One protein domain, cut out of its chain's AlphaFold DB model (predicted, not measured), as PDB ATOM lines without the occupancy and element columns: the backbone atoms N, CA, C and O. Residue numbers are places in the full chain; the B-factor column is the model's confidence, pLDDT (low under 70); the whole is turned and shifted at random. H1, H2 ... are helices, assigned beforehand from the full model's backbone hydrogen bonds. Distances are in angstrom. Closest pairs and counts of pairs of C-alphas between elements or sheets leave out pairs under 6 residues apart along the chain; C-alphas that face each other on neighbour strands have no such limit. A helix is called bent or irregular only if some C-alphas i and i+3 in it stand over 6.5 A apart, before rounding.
ATOM      1  N   ASN A   8     -29.690  68.315 125.057       91.56
ATOM      2  CA  ASN A   8     -30.541  67.156 125.319       91.56
ATOM      3  C   ASN A   8     -30.654  66.225 124.099       91.56
ATOM      4  O   ASN A   8     -30.521  65.015 124.237       91.56
ATOM      5  N   LYS A   9     -30.837  66.782 122.895       94.69
ATOM      6  CA  LYS A   9     -30.923  66.002 121.650       94.69
ATOM      7  C   LYS A   9     -29.609  65.270 121.355       94.69
ATOM      8  O   LYS A   9     -29.624  64.088 121.025       94.69
ATOM      9  N   LEU A  10     -28.475  65.939 121.574       94.81
ATOM     10  CA  LEU A  10     -27.152  65.318 121.463       94.81
ATOM     11  C   LEU A  10     -26.963  64.166 122.462       94.81
ATOM     12  O   LEU A  10     -26.385  63.138 122.118       94.81
ATOM     13  N   PHE A  11     -27.425  64.340 123.704       96.12
ATOM     14  CA  PHE A  11     -27.373  63.287 124.717       96.12
ATOM     15  C   PHE A  11     -28.199  62.064 124.298       96.12
ATOM     16  O   PHE A  11     -27.693  60.947 124.363       96.12
ATOM     17  N   ILE A  12     -29.418  62.279 123.791       98.19
ATOM     18  CA  ILE A  12     -30.286  61.204 123.294       98.19
ATOM     19  C   ILE A  12     -29.592  60.403 122.184       98.19
ATOM     20  O   ILE A  12     -29.536  59.178 122.278       98.19
ATOM     21  N   LEU A  13     -29.003  61.059 121.172       97.62
ATOM     22  CA  LEU A  13     -28.291  60.343 120.099       97.62
ATOM     23  C   LEU A  13     -27.147  59.491 120.635       97.62
ATOM     24  O   LEU A  13     -27.014  58.336 120.244       97.62
ATOM     25  N   LYS A  14     -26.344  60.035 121.553       98.06
ATOM     26  CA  LYS A  14     -25.213  59.305 122.138       98.06
ATOM     27  C   LYS A  14     -25.655  58.052 122.892       98.06
ATOM     28  O   LYS A  14     -24.990  57.025 122.777       98.06
ATOM     29  N   GLU A  15     -26.759  58.119 123.633       98.44
ATOM     30  CA  GLU A  15     -27.297  56.946 124.328       98.44
ATOM     31  C   GLU A  15     -27.828  55.899 123.340       98.44
ATOM     32  O   GLU A  15     -27.510  54.719 123.483       98.44
ATOM     33  N   VAL A  16     -28.550  56.309 122.291       98.38
ATOM     34  CA  VAL A  16     -29.043  55.375 121.261       98.38
ATOM     35  C   VAL A  16     -27.883  54.731 120.489       98.38
ATOM     36  O   VAL A  16     -27.889  53.517 120.288       98.38
ATOM     37  N   ILE A  17     -26.858  55.506 120.115       98.44
ATOM     38  CA  ILE A  17     -25.634  55.004 119.464       98.44
ATOM     39  C   ILE A  17     -24.950  53.966 120.346       98.44
ATOM     40  O   ILE A  17     -24.596  52.891 119.871       98.44
ATOM     41  N   LYS A  18     -24.796  54.255 121.641       98.25
ATOM     42  CA  LYS A  18     -24.203  53.315 122.594       98.25
ATOM     43  C   LYS A  18     -24.987  52.001 122.648       98.25
ATOM     44  O   LYS A  18     -24.378  50.940 122.591       98.25
ATOM     45  N   MET A  19     -26.318  52.056 122.711       98.25
ATOM     46  CA  MET A  19     -27.159  50.851 122.725       98.25
ATOM     47  C   MET A  19     -27.061  50.056 121.416       98.25
ATOM     48  O   MET A  19     -26.971  48.828 121.451       98.25
ATOM     49  N   ALA A  20     -27.033  50.736 120.266       96.69
ATOM     50  CA  ALA A  20     -26.839  50.097 118.965       96.69
ATOM     51  C   ALA A  20     -25.458  49.428 118.861       96.69
ATOM     52  O   ALA A  20     -25.349  48.293 118.402       96.69
ATOM     53  N   LYS A  21     -24.416  50.090 119.368       96.12
ATOM     54  CA  LYS A  21     -23.056  49.555 119.435       96.12
ATOM     55  C   LYS A  21     -22.947  48.325 120.330       96.12
ATOM     56  O   LYS A  21     -22.321  47.341 119.942       96.12
ATOM     57  N   ASP A  22     -23.574  48.361 121.505       95.44
ATOM     58  CA  ASP A  22     -23.622  47.215 122.416       95.44
ATOM     59  C   ASP A  22     -24.331  46.020 121.750       95.44
ATOM     60  O   ASP A  22     -23.861  44.887 121.860       95.44
ATOM     61  N   TYR A  23     -25.418  46.265 121.005       93.31
ATOM     62  CA  TYR A  23     -26.091  45.232 120.211       93.31
ATOM     63  C   TYR A  23     -25.181  44.669 119.109       93.31
ATOM     64  O   TYR A  23     -25.063  43.453 118.974       93.31
ATOM     65  N   ASN A  24     -24.515  45.534 118.339       91.19
ATOM     66  CA  ASN A  24     -23.609  45.127 117.261       91.19
ATOM     67  C   ASN A  24     -22.430  44.298 117.781       91.19
ATOM     68  O   ASN A  24     -22.044  43.310 117.155       91.19
ATOM     69  N   HIS A  25     -21.877  44.675 118.934       91.75
ATOM     70  CA  HIS A  25     -20.814  43.919 119.584       91.75
ATOM     71  C   HIS A  25     -21.272  42.506 119.954       91.75
ATOM     72  O   HIS A  25     -20.598  41.536 119.611       91.75
ATOM     73  N   GLU A  26     -22.434  42.386 120.599       90.31
ATOM     74  CA  GLU A  26     -23.011  41.088 120.956       90.31
ATOM     75  C   GLU A  26     -23.314  40.241 119.714       90.31
ATOM     76  O   GLU A  26     -23.061  39.037 119.682       90.31
ATOM     77  N   TYR A  27     -23.812  40.882 118.659       87.56
ATOM     78  CA  TYR A  27     -24.125  40.221 117.401       87.56
ATOM     79  C   TYR A  27     -22.871  39.630 116.750       87.56
ATOM     80  O   TYR A  27     -22.889  38.474 116.334       87.56
ATOM     81  N   GLU A  28     -21.766  40.377 116.703       86.69
ATOM     82  CA  GLU A  28     -20.500  39.887 116.147       86.69
ATOM     83  C   GLU A  28     -19.905  38.742 116.985       86.69
ATOM     84  O   GLU A  28     -19.320  37.816 116.426       86.69
ATOM     85  N   LEU A  29     -20.083  38.751 118.312       87.44
ATOM     86  CA  LEU A  29     -19.660  37.639 119.174       87.44
ATOM     87  C   LEU A  29     -20.429  36.345 118.872       87.44
ATOM     88  O   LEU A  29     -19.837  35.263 118.879       87.44
ATOM     89  N   LEU A  30     -21.734  36.451 118.615       84.31
ATOM     90  CA  LEU A  30     -22.597  35.308 118.306       84.31
ATOM     91  C   LEU A  30     -22.460  34.839 116.851       84.31
ATOM     92  O   LEU A  30     -22.587  33.645 116.574       84.31
ATOM     93  N   TYR A  31     -22.169  35.760 115.929       82.25
ATOM     94  CA  TYR A  31     -22.106  35.513 114.488       82.25
ATOM     95  C   TYR A  31     -20.820  36.075 113.853       82.25
ATOM     96  O   TYR A  31     -20.893  36.936 112.965       82.25
ATOM     97  N   ASP A  53     -35.181  35.133 125.882       58.38
ATOM     98  CA  ASP A  53     -34.088  35.266 126.849       58.38
ATOM     99  C   ASP A  53     -32.693  35.411 126.205       58.38
ATOM    100  O   ASP A  53     -31.683  35.443 126.915       58.38
ATOM    101  N   SER A  54     -32.591  35.520 124.874       78.12
ATOM    102  CA  SER A  54     -31.283  35.704 124.229       78.12
ATOM    103  C   SER A  54     -30.671  37.072 124.568       78.12
ATOM    104  O   SER A  54     -31.360  38.083 124.731       78.12
ATOM    105  N   SER A  55     -29.341  37.124 124.656       85.12
ATOM    106  CA  SER A  55     -28.593  38.359 124.936       85.12
ATOM    107  C   SER A  55     -28.924  39.482 123.934       85.12
ATOM    108  O   SER A  55     -29.167  40.622 124.330       85.12
ATOM    109  N   LEU A  56     -29.069  39.145 122.644       87.50
ATOM    110  CA  LEU A  56     -29.481  40.087 121.594       87.50
ATOM    111  C   LEU A  56     -30.897  40.618 121.791       87.50
ATOM    112  O   LEU A  56     -31.140  41.816 121.628       87.50
ATOM    113  N   PHE A  57     -31.834  39.749 122.161       86.00
ATOM    114  CA  PHE A  57     -33.200  40.166 122.435       86.00
ATOM    115  C   PHE A  57     -33.260  41.129 123.627       86.00
ATOM    116  O   PHE A  57     -33.912  42.171 123.537       86.00
ATOM    117  N   ASN A  58     -32.505  40.854 124.693       89.81
ATOM    118  CA  ASN A  58     -32.384  41.759 125.836       89.81
ATOM    119  C   ASN A  58     -31.806  43.124 125.427       89.81
ATOM    120  O   ASN A  58     -32.362  44.153 125.802       89.81
ATOM    121  N   LYS A  59     -30.765  43.154 124.586       92.44
ATOM    122  CA  LYS A  59     -30.179  44.405 124.067       92.44
ATOM    123  C   LYS A  59     -31.154  45.206 123.204       92.44
ATOM    124  O   LYS A  59     -31.279  46.419 123.367       92.44
ATOM    125  N   LYS A  60     -31.906  44.540 122.325       91.69
ATOM    126  CA  LYS A  60     -32.956  45.197 121.531       91.69
ATOM    127  C   LYS A  60     -34.089  45.724 122.419       91.69
ATOM    128  O   LYS A  60     -34.580  46.828 122.190       91.69
ATOM    129  N   ARG A  61     -34.481  44.975 123.454       92.31
ATOM    130  CA  ARG A  61     -35.487  45.398 124.439       92.31
ATOM    131  C   ARG A  61     -35.022  46.606 125.255       92.31
ATOM    132  O   ARG A  61     -35.837  47.490 125.506       92.31
ATOM    133  N   GLU A  62     -33.747  46.672 125.641       95.62
ATOM    134  CA  GLU A  62     -33.153  47.842 126.306       95.62
ATOM    135  C   GLU A  62     -33.307  49.105 125.444       95.62
ATOM    136  O   GLU A  62     -33.802  50.119 125.939       95.62
ATOM    137  N   LEU A  63     -32.983  49.023 124.145       96.88
ATOM    138  CA  LEU A  63     -33.183  50.124 123.194       96.88
ATOM    139  C   LEU A  63     -34.658  50.544 123.101       96.88
ATOM    140  O   LEU A  63     -34.970  51.728 123.216       96.88
ATOM    141  N   ILE A  64     -35.568  49.586 122.903       96.94
ATOM    142  CA  ILE A  64     -37.008  49.868 122.802       96.94
ATOM    143  C   ILE A  64     -37.511  50.545 124.080       96.94
ATOM    144  O   ILE A  64     -38.155  51.586 124.002       96.94
ATOM    145  N   SER A  65     -37.147  50.015 125.249       97.25
ATOM    146  CA  SER A  65     -37.571  50.557 126.547       97.25
ATOM    147  C   SER A  65     -37.053  51.980 126.768       97.25
ATOM    148  O   SER A  65     -37.758  52.827 127.320       97.25
ATOM    149  N   TYR A  66     -35.827  52.270 126.320       98.50
ATOM    150  CA  TYR A  66     -35.281  53.624 126.347       98.50
ATOM    151  C   TYR A  66     -36.110  54.579 125.481       98.50
ATOM    152  O   TYR A  66     -36.539  55.623 125.969       98.50
ATOM    153  N   LEU A  67     -36.393  54.202 124.229       98.25
ATOM    154  CA  LEU A  67     -37.186  55.014 123.300       98.25
ATOM    155  C   LEU A  67     -38.635  55.207 123.781       98.25
ATOM    156  O   LEU A  67     -39.206  56.287 123.626       98.25
ATOM    157  N   GLU A  68     -39.234  54.199 124.417       97.94
ATOM    158  CA  GLU A  68     -40.562  54.302 125.033       97.94
ATOM    159  C   GLU A  68     -40.606  55.346 126.156       97.94
ATOM    160  O   GLU A  68     -41.625  56.027 126.318       97.94
ATOM    161  N   GLY A  69     -39.499  55.514 126.887       97.88
ATOM    162  CA  GLY A  69     -39.333  56.531 127.926       97.88
ATOM    163  C   GLY A  69     -39.175  57.961 127.398       97.88
ATOM    164  O   GLY A  69     -39.339  58.911 128.165       97.88
ATOM    165  N   LEU A  70     -38.890  58.136 126.105       98.12
ATOM    166  CA  LEU A  70     -38.749  59.448 125.475       98.12
ATOM    167  C   LEU A  70     -40.107  60.073 125.113       98.12
ATOM    168  O   LEU A  70     -41.132  59.392 124.972       98.12
ATOM    169  N   SER A  71     -40.111  61.397 124.926       97.94
ATOM    170  CA  SER A  71     -41.253  62.099 124.331       97.94
ATOM    171  C   SER A  71     -41.433  61.702 122.860       97.94
ATOM    172  O   SER A  71     -40.516  61.161 122.242       97.94
ATOM    173  N   TYR A  72     -42.612  61.957 122.280       97.44
ATOM    174  CA  TYR A  72     -42.815  61.640 120.863       97.44
ATOM    175  C   TYR A  72     -41.874  62.462 119.971       97.44
ATOM    176  O   TYR A  72     -41.173  61.879 119.155       97.44
ATOM    177  N   ASP A  73     -41.741  63.764 120.226       96.94
ATOM    178  CA  ASP A  73     -40.813  64.661 119.522       96.94
ATOM    179  C   ASP A  73     -39.341  64.208 119.621       96.94
ATOM    180  O   ASP A  73     -38.526  64.471 118.735       96.94
ATOM    181  N   ASP A  74     -38.956  63.552 120.718       98.12
ATOM    182  CA  ASP A  74     -37.626  62.956 120.867       98.12
ATOM    183  C   ASP A  74     -37.463  61.688 120.027       98.12
ATOM    184  O   ASP A  74     -36.426  61.530 119.386       98.12
ATOM    185  N   VAL A  75     -38.484  60.830 119.964       98.38
ATOM    186  CA  VAL A  75     -38.491  59.658 119.071       98.38
ATOM    187  C   VAL A  75     -38.445  60.091 117.607       98.38
ATOM    188  O   VAL A  75     -37.625  59.573 116.851       98.38
ATOM    189  N   GLN A  76     -39.258  61.076 117.219       97.81
ATOM    190  CA  GLN A  76     -39.246  61.623 115.863       97.81
ATOM    191  C   GLN A  76     -37.869  62.188 115.516       97.81
ATOM    192  O   GLN A  76     -37.335  61.890 114.457       97.81
ATOM    193  N   PHE A  77     -37.245  62.917 116.444       97.81
ATOM    194  CA  PHE A  77     -35.888  63.415 116.248       97.81
ATOM    195  C   PHE A  77     -34.866  62.292 116.018       97.81
ATOM    196  O   PHE A  77     -34.044  62.406 115.111       97.81
ATOM    197  N   VAL A  78     -34.911  61.204 116.797       98.38
ATOM    198  CA  VAL A  78     -34.010  60.054 116.598       98.38
ATOM    199  C   VAL A  78     -34.230  59.422 115.224       98.38
ATOM    200  O   VAL A  78     -33.260  59.128 114.526       98.38
ATOM    201  N   GLN A  79     -35.485  59.234 114.815       98.06
ATOM    202  CA  GLN A  79     -35.814  58.667 113.508       98.06
ATOM    203  C   GLN A  79     -35.367  59.576 112.362       98.06
ATOM    204  O   GLN A  79     -34.758  59.096 111.410       98.06
ATOM    205  N   THR A  80     -35.606  60.884 112.459       97.62
ATOM    206  CA  THR A  80     -35.124  61.854 111.471       97.62
ATOM    207  C   THR A  80     -33.608  61.831 111.389       97.62
ATOM    208  O   THR A  80     -33.079  61.701 110.292       97.62
ATOM    209  N   ALA A  81     -32.899  61.864 112.521       97.31
ATOM    210  CA  ALA A  81     -31.443  61.758 112.536       97.31
ATOM    211  C   ALA A  81     -30.966  60.459 111.864       97.31
ATOM    212  O   ALA A  81     -30.066  60.499 111.032       97.31
ATOM    213  N   MET A  82     -31.610  59.320 112.138       97.69
ATOM    214  CA  MET A  82     -31.302  58.050 111.470       97.69
ATOM    215  C   MET A  82     -31.396  58.170 109.941       97.69
ATOM    216  O   MET A  82     -30.504  57.694 109.243       97.69
ATOM    217  N   TYR A  83     -32.438  58.809 109.408       95.94
ATOM    218  CA  TYR A  83     -32.563  59.008 107.961       95.94
ATOM    219  C   TYR A  83     -31.609  60.080 107.414       95.94
ATOM    220  O   TYR A  83     -31.076  59.893 106.324       95.94
ATOM    221  N   VAL A  84     -31.292  61.131 108.180       95.06
ATOM    222  CA  VAL A  84     -30.255  62.116 107.817       95.06
ATOM    223  C   VAL A  84     -28.906  61.430 107.621       95.06
ATOM    224  O   VAL A  84     -28.265  61.635 106.600       95.06
ATOM    225  N   GLY A  85     -28.459  60.589 108.553       94.81
ATOM    226  CA  GLY A  85     -27.165  59.923 108.389       94.81
ATOM    227  C   GLY A  85     -27.163  58.804 107.348       94.81
ATOM    228  O   GLY A  85     -26.111  58.463 106.817       94.81
ATOM    229  N   ARG A  86     -28.333  58.237 107.035       93.62
ATOM    230  CA  ARG A  86     -28.479  57.210 105.999       93.62
ATOM    231  C   ARG A  86     -28.475  57.796 104.584       93.62
ATOM    232  O   ARG A  86     -27.790  57.265 103.715       93.62
ATOM    233  N   ASP A  87     -29.292  58.821 104.352       90.12
ATOM    234  CA  ASP A  87     -29.642  59.314 103.013       90.12
ATOM    235  C   ASP A  87     -29.230  60.789 102.791       90.12
ATOM    236  O   ASP A  87     -29.266  61.279 101.660       90.12
ATOM    237  N   GLY A  88     -28.812  61.502 103.842       77.56
ATOM    238  CA  GLY A  88     -28.429  62.911 103.776       77.56
ATOM    239  C   GLY A  88     -27.177  63.137 102.934       77.56
ATOM    240  O   GLY A  88     -26.133  62.511 103.129       77.56
ATOM    241  N   GLN A  89     -27.269  64.064 101.983       68.12
ATOM    242  CA  GLN A  89     -26.124  64.483 101.183       68.12
ATOM    243  C   GLN A  89     -25.337  65.550 101.945       68.12
ATOM    244  O   GLN A  89     -25.891  66.554 102.376       68.12
ATOM    245  N   SER A  90     -24.019  65.379 102.075       59.28
ATOM    246  CA  SER A  90     -23.145  66.343 102.765       59.28
ATOM    247  C   SER A  90     -22.929  67.653 101.983       59.28
ATOM    248  O   SER A  90     -21.968  68.383 102.247       59.28
ATOM    249  N   SER A  91     -23.734  67.924 100.951       59.81
ATOM    250  CA  SER A  91     -23.587  69.066 100.053       59.81
ATOM    251  C   SER A  91     -24.182  70.335 100.661       59.81
ATOM    252  O   SER A  91     -25.064  70.935 100.075       59.81
ATOM    253  N   ILE A  92     -23.643  70.741 101.813       60.41
ATOM    254  CA  ILE A  92     -23.708  72.093 102.395       60.41
ATOM    255  C   ILE A  92     -25.105  72.734 102.344       60.41
ATOM    256  O   ILE A  92     -25.271  73.825 101.801       60.41
ATOM    257  N   ASP A  93     -26.074  72.083 102.975       64.75
ATOM    258  CA  ASP A  93     -27.201  72.786 103.585       64.75
ATOM    259  C   ASP A  93     -26.896  72.959 105.080       64.75
ATOM    260  O   ASP A  93     -26.096  72.212 105.657       64.75
ATOM    261  N   ASP A  94     -27.436  74.002 105.710       86.06
ATOM    262  CA  ASP A  94     -27.249  74.186 107.147       86.06
ATOM    263  C   ASP A  94     -27.921  73.036 107.934       86.06
ATOM    264  O   ASP A  94     -28.929  72.489 107.476       86.06
ATOM    265  N   PRO A  95     -27.389  72.648 109.111       88.94
ATOM    266  CA  PRO A  95     -27.899  71.519 109.892       88.94
ATOM    267  C   PRO A  95     -29.408  71.539 110.165       88.94
ATOM    268  O   PRO A  95     -30.034  70.481 110.246       88.94
ATOM    269  N   GLU A  96     -29.988  72.731 110.334       88.50
ATOM    270  CA  GLU A  96     -31.421  72.889 110.587       88.50
ATOM    271  C   GLU A  96     -32.219  72.586 109.321       88.50
ATOM    272  O   GLU A  96     -33.145  71.784 109.380       88.50
ATOM    273  N   THR A  97     -31.819  73.141 108.174       90.12
ATOM    274  CA  THR A  97     -32.453  72.860 106.879       90.12
ATOM    275  C   THR A  97     -32.391  71.376 106.534       90.12
ATOM    276  O   THR A  97     -33.423  70.798 106.205       90.12
ATOM    277  N   VAL A  98     -31.234  70.719 106.698       91.12
ATOM    278  CA  VAL A  98     -31.107  69.270 106.438       91.12
ATOM    279  C   VAL A  98     -32.081  68.465 107.299       91.12
ATOM    280  O   VAL A  98     -32.727  67.528 106.823       91.12
ATOM    281  N   TYR A  99     -32.189  68.816 108.580       93.06
ATOM    282  CA  TYR A  99     -33.115  68.147 109.481       93.06
ATOM    283  C   TYR A  99     -34.572  68.419 109.114       93.06
ATOM    284  O   TYR A  99     -35.357  67.478 109.079       93.06
ATOM    285  N   ASP A 100     -34.938  69.675 108.862       92.62
ATOM    286  CA  ASP A 100     -36.314  70.079 108.576       92.62
ATOM    287  C   ASP A 100     -36.806  69.472 107.255       92.62
ATOM    288  O   ASP A 100     -37.936  68.980 107.193       92.62
ATOM    289  N   GLU A 101     -35.954  69.427 106.227       92.38
ATOM    290  CA  GLU A 101     -36.245  68.746 104.964       92.38
ATOM    291  C   GLU A 101     -36.489  67.258 105.202       92.38
ATOM    292  O   GLU A 101     -37.581  66.767 104.904       92.38
ATOM    293  N   MET A 102     -35.549  66.563 105.852       94.06
ATOM    294  CA  MET A 102     -35.703  65.140 106.157       94.06
ATOM    295  C   MET A 102     -36.943  64.874 107.020       94.06
ATOM    296  O   MET A 102     -37.719  63.964 106.746       94.06
ATOM    297  N   PHE A 103     -37.184  65.686 108.051       95.06
ATOM    298  CA  PHE A 103     -38.358  65.578 108.915       95.06
ATOM    299  C   PHE A 103     -39.665  65.724 108.124       95.06
ATOM    300  O   PHE A 103     -40.644  65.034 108.422       95.06
ATOM    301  N   SER A 104     -39.687  66.611 107.127       93.81
ATOM    302  CA  SER A 104     -40.856  66.860 106.279       93.81
ATOM    303  C   SER A 104     -41.121  65.756 105.251       93.81
ATOM    304  O   SER A 104     -42.274  65.551 104.870       93.81
ATOM    305  N   GLU A 105     -40.085  65.026 104.832       92.75
ATOM    306  CA  GLU A 105     -40.200  63.888 103.910       92.75
ATOM    307  C   GLU A 105     -40.714  62.614 104.597       92.75
ATOM    308  O   GLU A 105     -41.279  61.729 103.943       92.75
ATOM    309  N   LEU A 106     -40.552  62.512 105.919       92.06
ATOM    310  CA  LEU A 106     -41.034  61.371 106.687       92.06
ATOM    311  C   LEU A 106     -42.561  61.393 106.833       92.06
ATOM    312  O   LEU A 106     -43.173  62.349 107.308       92.06
ATOM    313  N   ASN A 107     -43.189  60.273 106.471       90.44
ATOM    314  CA  ASN A 107     -44.617  60.055 106.682       90.44
ATOM    315  C   ASN A 107     -44.875  59.585 108.119       90.44
ATOM    316  O   ASN A 107     -44.818  58.390 108.408       90.44
ATOM    317  N   TRP A 108     -45.187  60.529 109.004       93.62
ATOM    318  CA  TRP A 108     -45.475  60.261 110.414       93.62
ATOM    319  C   TRP A 108     -46.800  59.519 110.598       93.62
ATOM    320  O   TRP A 108     -47.858  59.988 110.173       93.62
ATOM    321  N   SER A 109     -46.757  58.383 111.291       92.25
ATOM    322  CA  SER A 109     -47.954  57.586 111.589       92.25
ATOM    323  C   SER A 109     -48.881  58.246 112.618       92.25
ATOM    324  O   SER A 109     -50.067  57.927 112.681       92.25
ATOM    325  N   GLY A 110     -48.339  59.151 113.442       91.75
ATOM    326  CA  GLY A 110     -49.005  59.684 114.631       91.75
ATOM    327  C   GLY A 110     -48.975  58.735 115.836       91.75
ATOM    328  O   GLY A 110     -49.487  59.094 116.897       91.75
ATOM    329  N   ASP A 111     -48.372  57.549 115.702       96.06
ATOM    330  CA  ASP A 111     -48.220  56.558 116.765       96.06
ATOM    331  C   ASP A 111     -46.737  56.374 117.111       96.06
ATOM    332  O   ASP A 111     -45.935  55.877 116.317       96.06
ATOM    333  N   LYS A 112     -46.364  56.743 118.341       97.06
ATOM    334  CA  LYS A 112     -44.985  56.624 118.832       97.06
ATOM    335  C   LYS A 112     -44.461  55.187 118.758       97.06
ATOM    336  O   LYS A 112     -43.282  54.997 118.482       97.06
ATOM    337  N   SER A 113     -45.306  54.184 118.997       95.56
ATOM    338  CA  SER A 113     -44.883  52.777 118.987       95.56
ATOM    339  C   SER A 113     -44.473  52.308 117.590       95.56
ATOM    340  O   SER A 113     -43.506  51.559 117.457       95.56
ATOM    341  N   ILE A 114     -45.143  52.812 116.549       94.81
ATOM    342  CA  ILE A 114     -44.804  52.529 115.150       94.81
ATOM    343  C   ILE A 114     -43.438  53.130 114.807       94.81
ATOM    344  O   ILE A 114     -42.605  52.453 114.208       94.81
ATOM    345  N   GLU A 115     -43.168  54.362 115.240       97.31
ATOM    346  CA  GLU A 115     -41.871  55.006 114.995       97.31
ATOM    347  C   GLU A 115     -40.721  54.317 115.745       97.31
ATOM    348  O   GLU A 115     -39.655  54.072 115.177       97.31
ATOM    349  N   ILE A 116     -40.948  53.907 116.998       96.75
ATOM    350  CA  ILE A 116     -39.985  53.102 117.767       96.75
ATOM    351  C   ILE A 116     -39.694  51.783 117.053       96.75
ATOM    352  O   ILE A 116     -38.531  51.381 116.949       96.75
ATOM    353  N   HIS A 117     -40.731  51.116 116.544       93.12
ATOM    354  CA  HIS A 117     -40.570  49.878 115.797       93.12
ATOM    355  C   HIS A 117     -39.669  50.093 114.575       93.12
ATOM    356  O   HIS A 117     -38.656  49.403 114.459       93.12
ATOM    357  N   GLN A 118     -39.949  51.113 113.756       92.44
ATOM    358  CA  GLN A 118     -39.143  51.449 112.577       92.44
ATOM    359  C   GLN A 118     -37.670  51.726 112.912       92.44
ATOM    360  O   GLN A 118     -36.791  51.255 112.189       92.44
ATOM    361  N   ILE A 119     -37.380  52.439 114.007       96.38
ATOM    362  CA  ILE A 119     -36.000  52.646 114.484       96.38
ATOM    363  C   ILE A 119     -35.371  51.299 114.877       96.38
ATOM    364  O   ILE A 119     -34.276  50.953 114.432       96.38
ATOM    365  N   SER A 120     -36.070  50.511 115.700       92.88
ATOM    366  CA  SER A 120     -35.550  49.258 116.265       92.88
ATOM    367  C   SER A 120     -35.300  48.164 115.220       92.88
ATOM    368  O   SER A 120     -34.448  47.297 115.419       92.88
ATOM    369  N   GLU A 121     -36.007  48.188 114.089       90.50
ATOM    370  CA  GLU A 121     -35.764  47.282 112.964       90.50
ATOM    371  C   GLU A 121     -34.445  47.577 112.240       90.50
ATOM    372  O   GLU A 121     -33.901  46.701 111.567       90.50
ATOM    373  N   LYS A 122     -33.895  48.787 112.390       92.38
ATOM    374  CA  LYS A 122     -32.618  49.196 111.787       92.38
ATOM    375  C   LYS A 122     -31.424  49.027 112.718       92.38
ATOM    376  O   LYS A 122     -30.335  49.463 112.357       92.38
ATOM    377  N   ILE A 123     -31.588  48.373 113.870       92.19
ATOM    378  CA  ILE A 123     -30.583  48.303 114.947       92.19
ATOM    379  C   ILE A 123     -29.156  47.962 114.472       92.19
ATOM    380  O   ILE A 123     -28.215  48.618 114.901       92.19
ATOM    381  N   LEU A 124     -28.999  47.041 113.512       90.06
ATOM    382  CA  LEU A 124     -27.694  46.630 112.963       90.06
ATOM    383  C   LEU A 124     -26.928  47.745 112.229       90.06
ATOM    384  O   LEU A 124     -25.708  47.690 112.101       90.06
ATOM    385  N   LYS A 125     -27.645  48.742 111.708       94.19
ATOM    386  CA  LYS A 125     -27.088  49.906 111.004       94.19
ATOM    387  C   LYS A 125     -27.307  51.216 111.754       94.19
ATOM    388  O   LYS A 125     -26.825  52.256 111.322       94.19
ATOM    389  N   LEU A 126     -28.008  51.168 112.884       96.25
ATOM    390  CA  LEU A 126     -28.417  52.351 113.624       96.25
ATOM    391  C   LEU A 126     -27.216  53.121 114.192       96.25
ATOM    392  O   LEU A 126     -27.237  54.344 114.171       96.25
ATOM    393  N   GLU A 127     -26.163  52.425 114.637       96.44
ATOM    394  CA  GLU A 127     -24.896  53.054 115.051       96.44
ATOM    395  C   GLU A 127     -24.308  53.901 113.912       96.44
ATOM    396  O   GLU A 127     -24.147  55.106 114.074       96.44
ATOM    397  N   GLU A 128     -24.074  53.286 112.748       95.88
ATOM    398  CA  GLU A 128     -23.514  53.936 111.553       95.88
ATOM    399  C   GLU A 128     -24.349  55.156 111.139       95.88
ATOM    400  O   GLU A 128     -23.819  56.252 110.969       95.88
ATOM    401  N   TYR A 129     -25.670  54.990 111.044       97.12
ATOM    402  CA  TYR A 129     -26.568  56.071 110.649       97.12
ATOM    403  C   TYR A 129     -26.550  57.232 111.639       97.12
ATOM    404  O   TYR A 129     -26.451  58.386 111.236       97.12
ATOM    405  N   LEU A 130     -26.620  56.971 112.942       97.62
ATOM    406  CA  LEU A 130     -26.658  58.057 113.919       97.62
ATOM    407  C   LEU A 130     -25.290  58.730 114.101       97.62
ATOM    408  O   LEU A 130     -25.248  59.931 114.371       97.62
ATOM    409  N   GLU A 131     -24.178  58.012 113.917       96.44
ATOM    410  CA  GLU A 131     -22.839  58.612 113.901       96.44
ATOM    411  C   GLU A 131     -22.643  59.553 112.705       96.44
ATOM    412  O   GLU A 131     -22.097  60.645 112.879       96.44
ATOM    413  N   GLU A 132     -23.110  59.183 111.509       95.06
ATOM    414  CA  GLU A 132     -23.087  60.089 110.351       95.06
ATOM    415  C   GLU A 132     -24.021  61.285 110.554       95.06
ATOM    416  O   GLU A 132     -23.624  62.429 110.325       95.06
ATOM    417  N   ALA A 133     -25.223  61.062 111.091       94.69
ATOM    418  CA  ALA A 133     -26.151  62.141 111.417       94.69
ATOM    419  C   ALA A 133     -25.547  63.142 112.406       94.69
ATOM    420  O   ALA A 133     -25.720  64.348 112.254       94.69
ATOM    421  N   MET A 134     -24.796  62.664 113.402       93.75
ATOM    422  CA  MET A 134     -24.100  63.532 114.348       93.75
ATOM    423  C   MET A 134     -23.084  64.454 113.672       93.75
ATOM    424  O   MET A 134     -22.960  65.586 114.114       93.75
ATOM    425  N   LYS A 135     -22.383  64.007 112.622       92.06
ATOM    426  CA  LYS A 135     -21.419  64.842 111.876       92.06
ATOM    427  C   LYS A 135     -22.098  65.910 111.016       92.06
ATOM    428  O   LYS A 135     -21.451  66.882 110.639       92.06
ATOM    429  N   ILE A 136     -23.357  65.679 110.648       91.19
ATOM    430  CA  ILE A 136     -24.158  66.583 109.817       91.19
ATOM    431  C   ILE A 136     -24.894  67.598 110.696       91.19
ATOM    432  O   ILE A 136     -24.967  68.773 110.353       91.19
ATOM    433  N   LEU A 137     -25.440  67.147 111.827       90.50
ATOM    434  CA  LEU A 137     -26.344  67.939 112.658       90.50
ATOM    435  C   LEU A 137     -25.645  68.725 113.785       90.50
ATOM    436  O   LEU A 137     -26.267  69.623 114.352       90.50
ATOM    437  N   PHE A 138     -24.396  68.397 114.142       89.19
ATOM    438  CA  PHE A 138     -23.663  68.981 115.280       89.19
ATOM    439  C   PHE A 138     -22.195  69.269 114.948       89.19
ATOM    440  O   PHE A 138     -21.647  70.211 115.568       89.19
TER     441      PHE A 138
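This is residues 8 to 31 and 53 to 138 of the 138 residues of an uncharacterized protein of Enterococcus sp. 2G9_DIV0600 (UniProt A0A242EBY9). The longest helix, H1, runs side by side with H2 and H6, which both run opposite to it, while H3, near the middle, packs on H1 and H6. H5 packs on H2 and H3, H4 on H3 and H6; the cut ends of H1 and H2 make one end of the long axis, H4 and residues 88 to 94 the other. The printed part has 110 residues, 89 of them in six named helices, H1 to H6 in chain order, with no named strand; its class is all helix, and it is compact, with a radius of gyration of the C-alphas of 13.8 A and spans of 43 by 28 by 23 A.

Find C-alpha 8 at (-30.541, 67.156, 125.319); from there H1, residues 8 to 30, runs 33.6 A. Next come H2, residues 55 to 69, 21.3 A; H3, residues 72 to 87, 22.3 A; H4, residues 95 to 105; and H5, residues 112 to 120. H6, residues 123 to 137, 20.2 A, ends at C-alpha 137, (-26.344, 67.939, 112.658); it is irregular, with C-alphas 124 and 127 7.3 A apart.

Look first at Tyr 23 and Lys 59, the closest C-alphas of H1 and H2, 5.7 A apart; these helices touch at a shallow tilt of 13 degrees, opposite ways. H1 touches H6 at Ile 17 and Glu 127, closest C-alphas at 4.9 A. H3, the hub, touches H6 with residues 81 to 86 alone, about perpendicular at 88 degrees; the closest C-alphas, Gly 85 and Ala 133, are 3.9 A apart. H5 touches H3, closest C-alphas Tyr 72 and Lys 112 at 5.8 A. H4 and H5 are apart. Every O i to N i+4 pair is within hydrogen-bond range in H1, H2, H3, H4 and H5; in H6, 9 of 11.

Asp 53 and Ile 92 have the C-alphas farthest apart, 45.4 A. Residues 32 to 52 are not printed; C-alphas 31 and 53 are 17.2 A apart across the cut. Of the links printed whole, none is long. Look for pLDDT under 70 at residue 53 and residues 89 to 93.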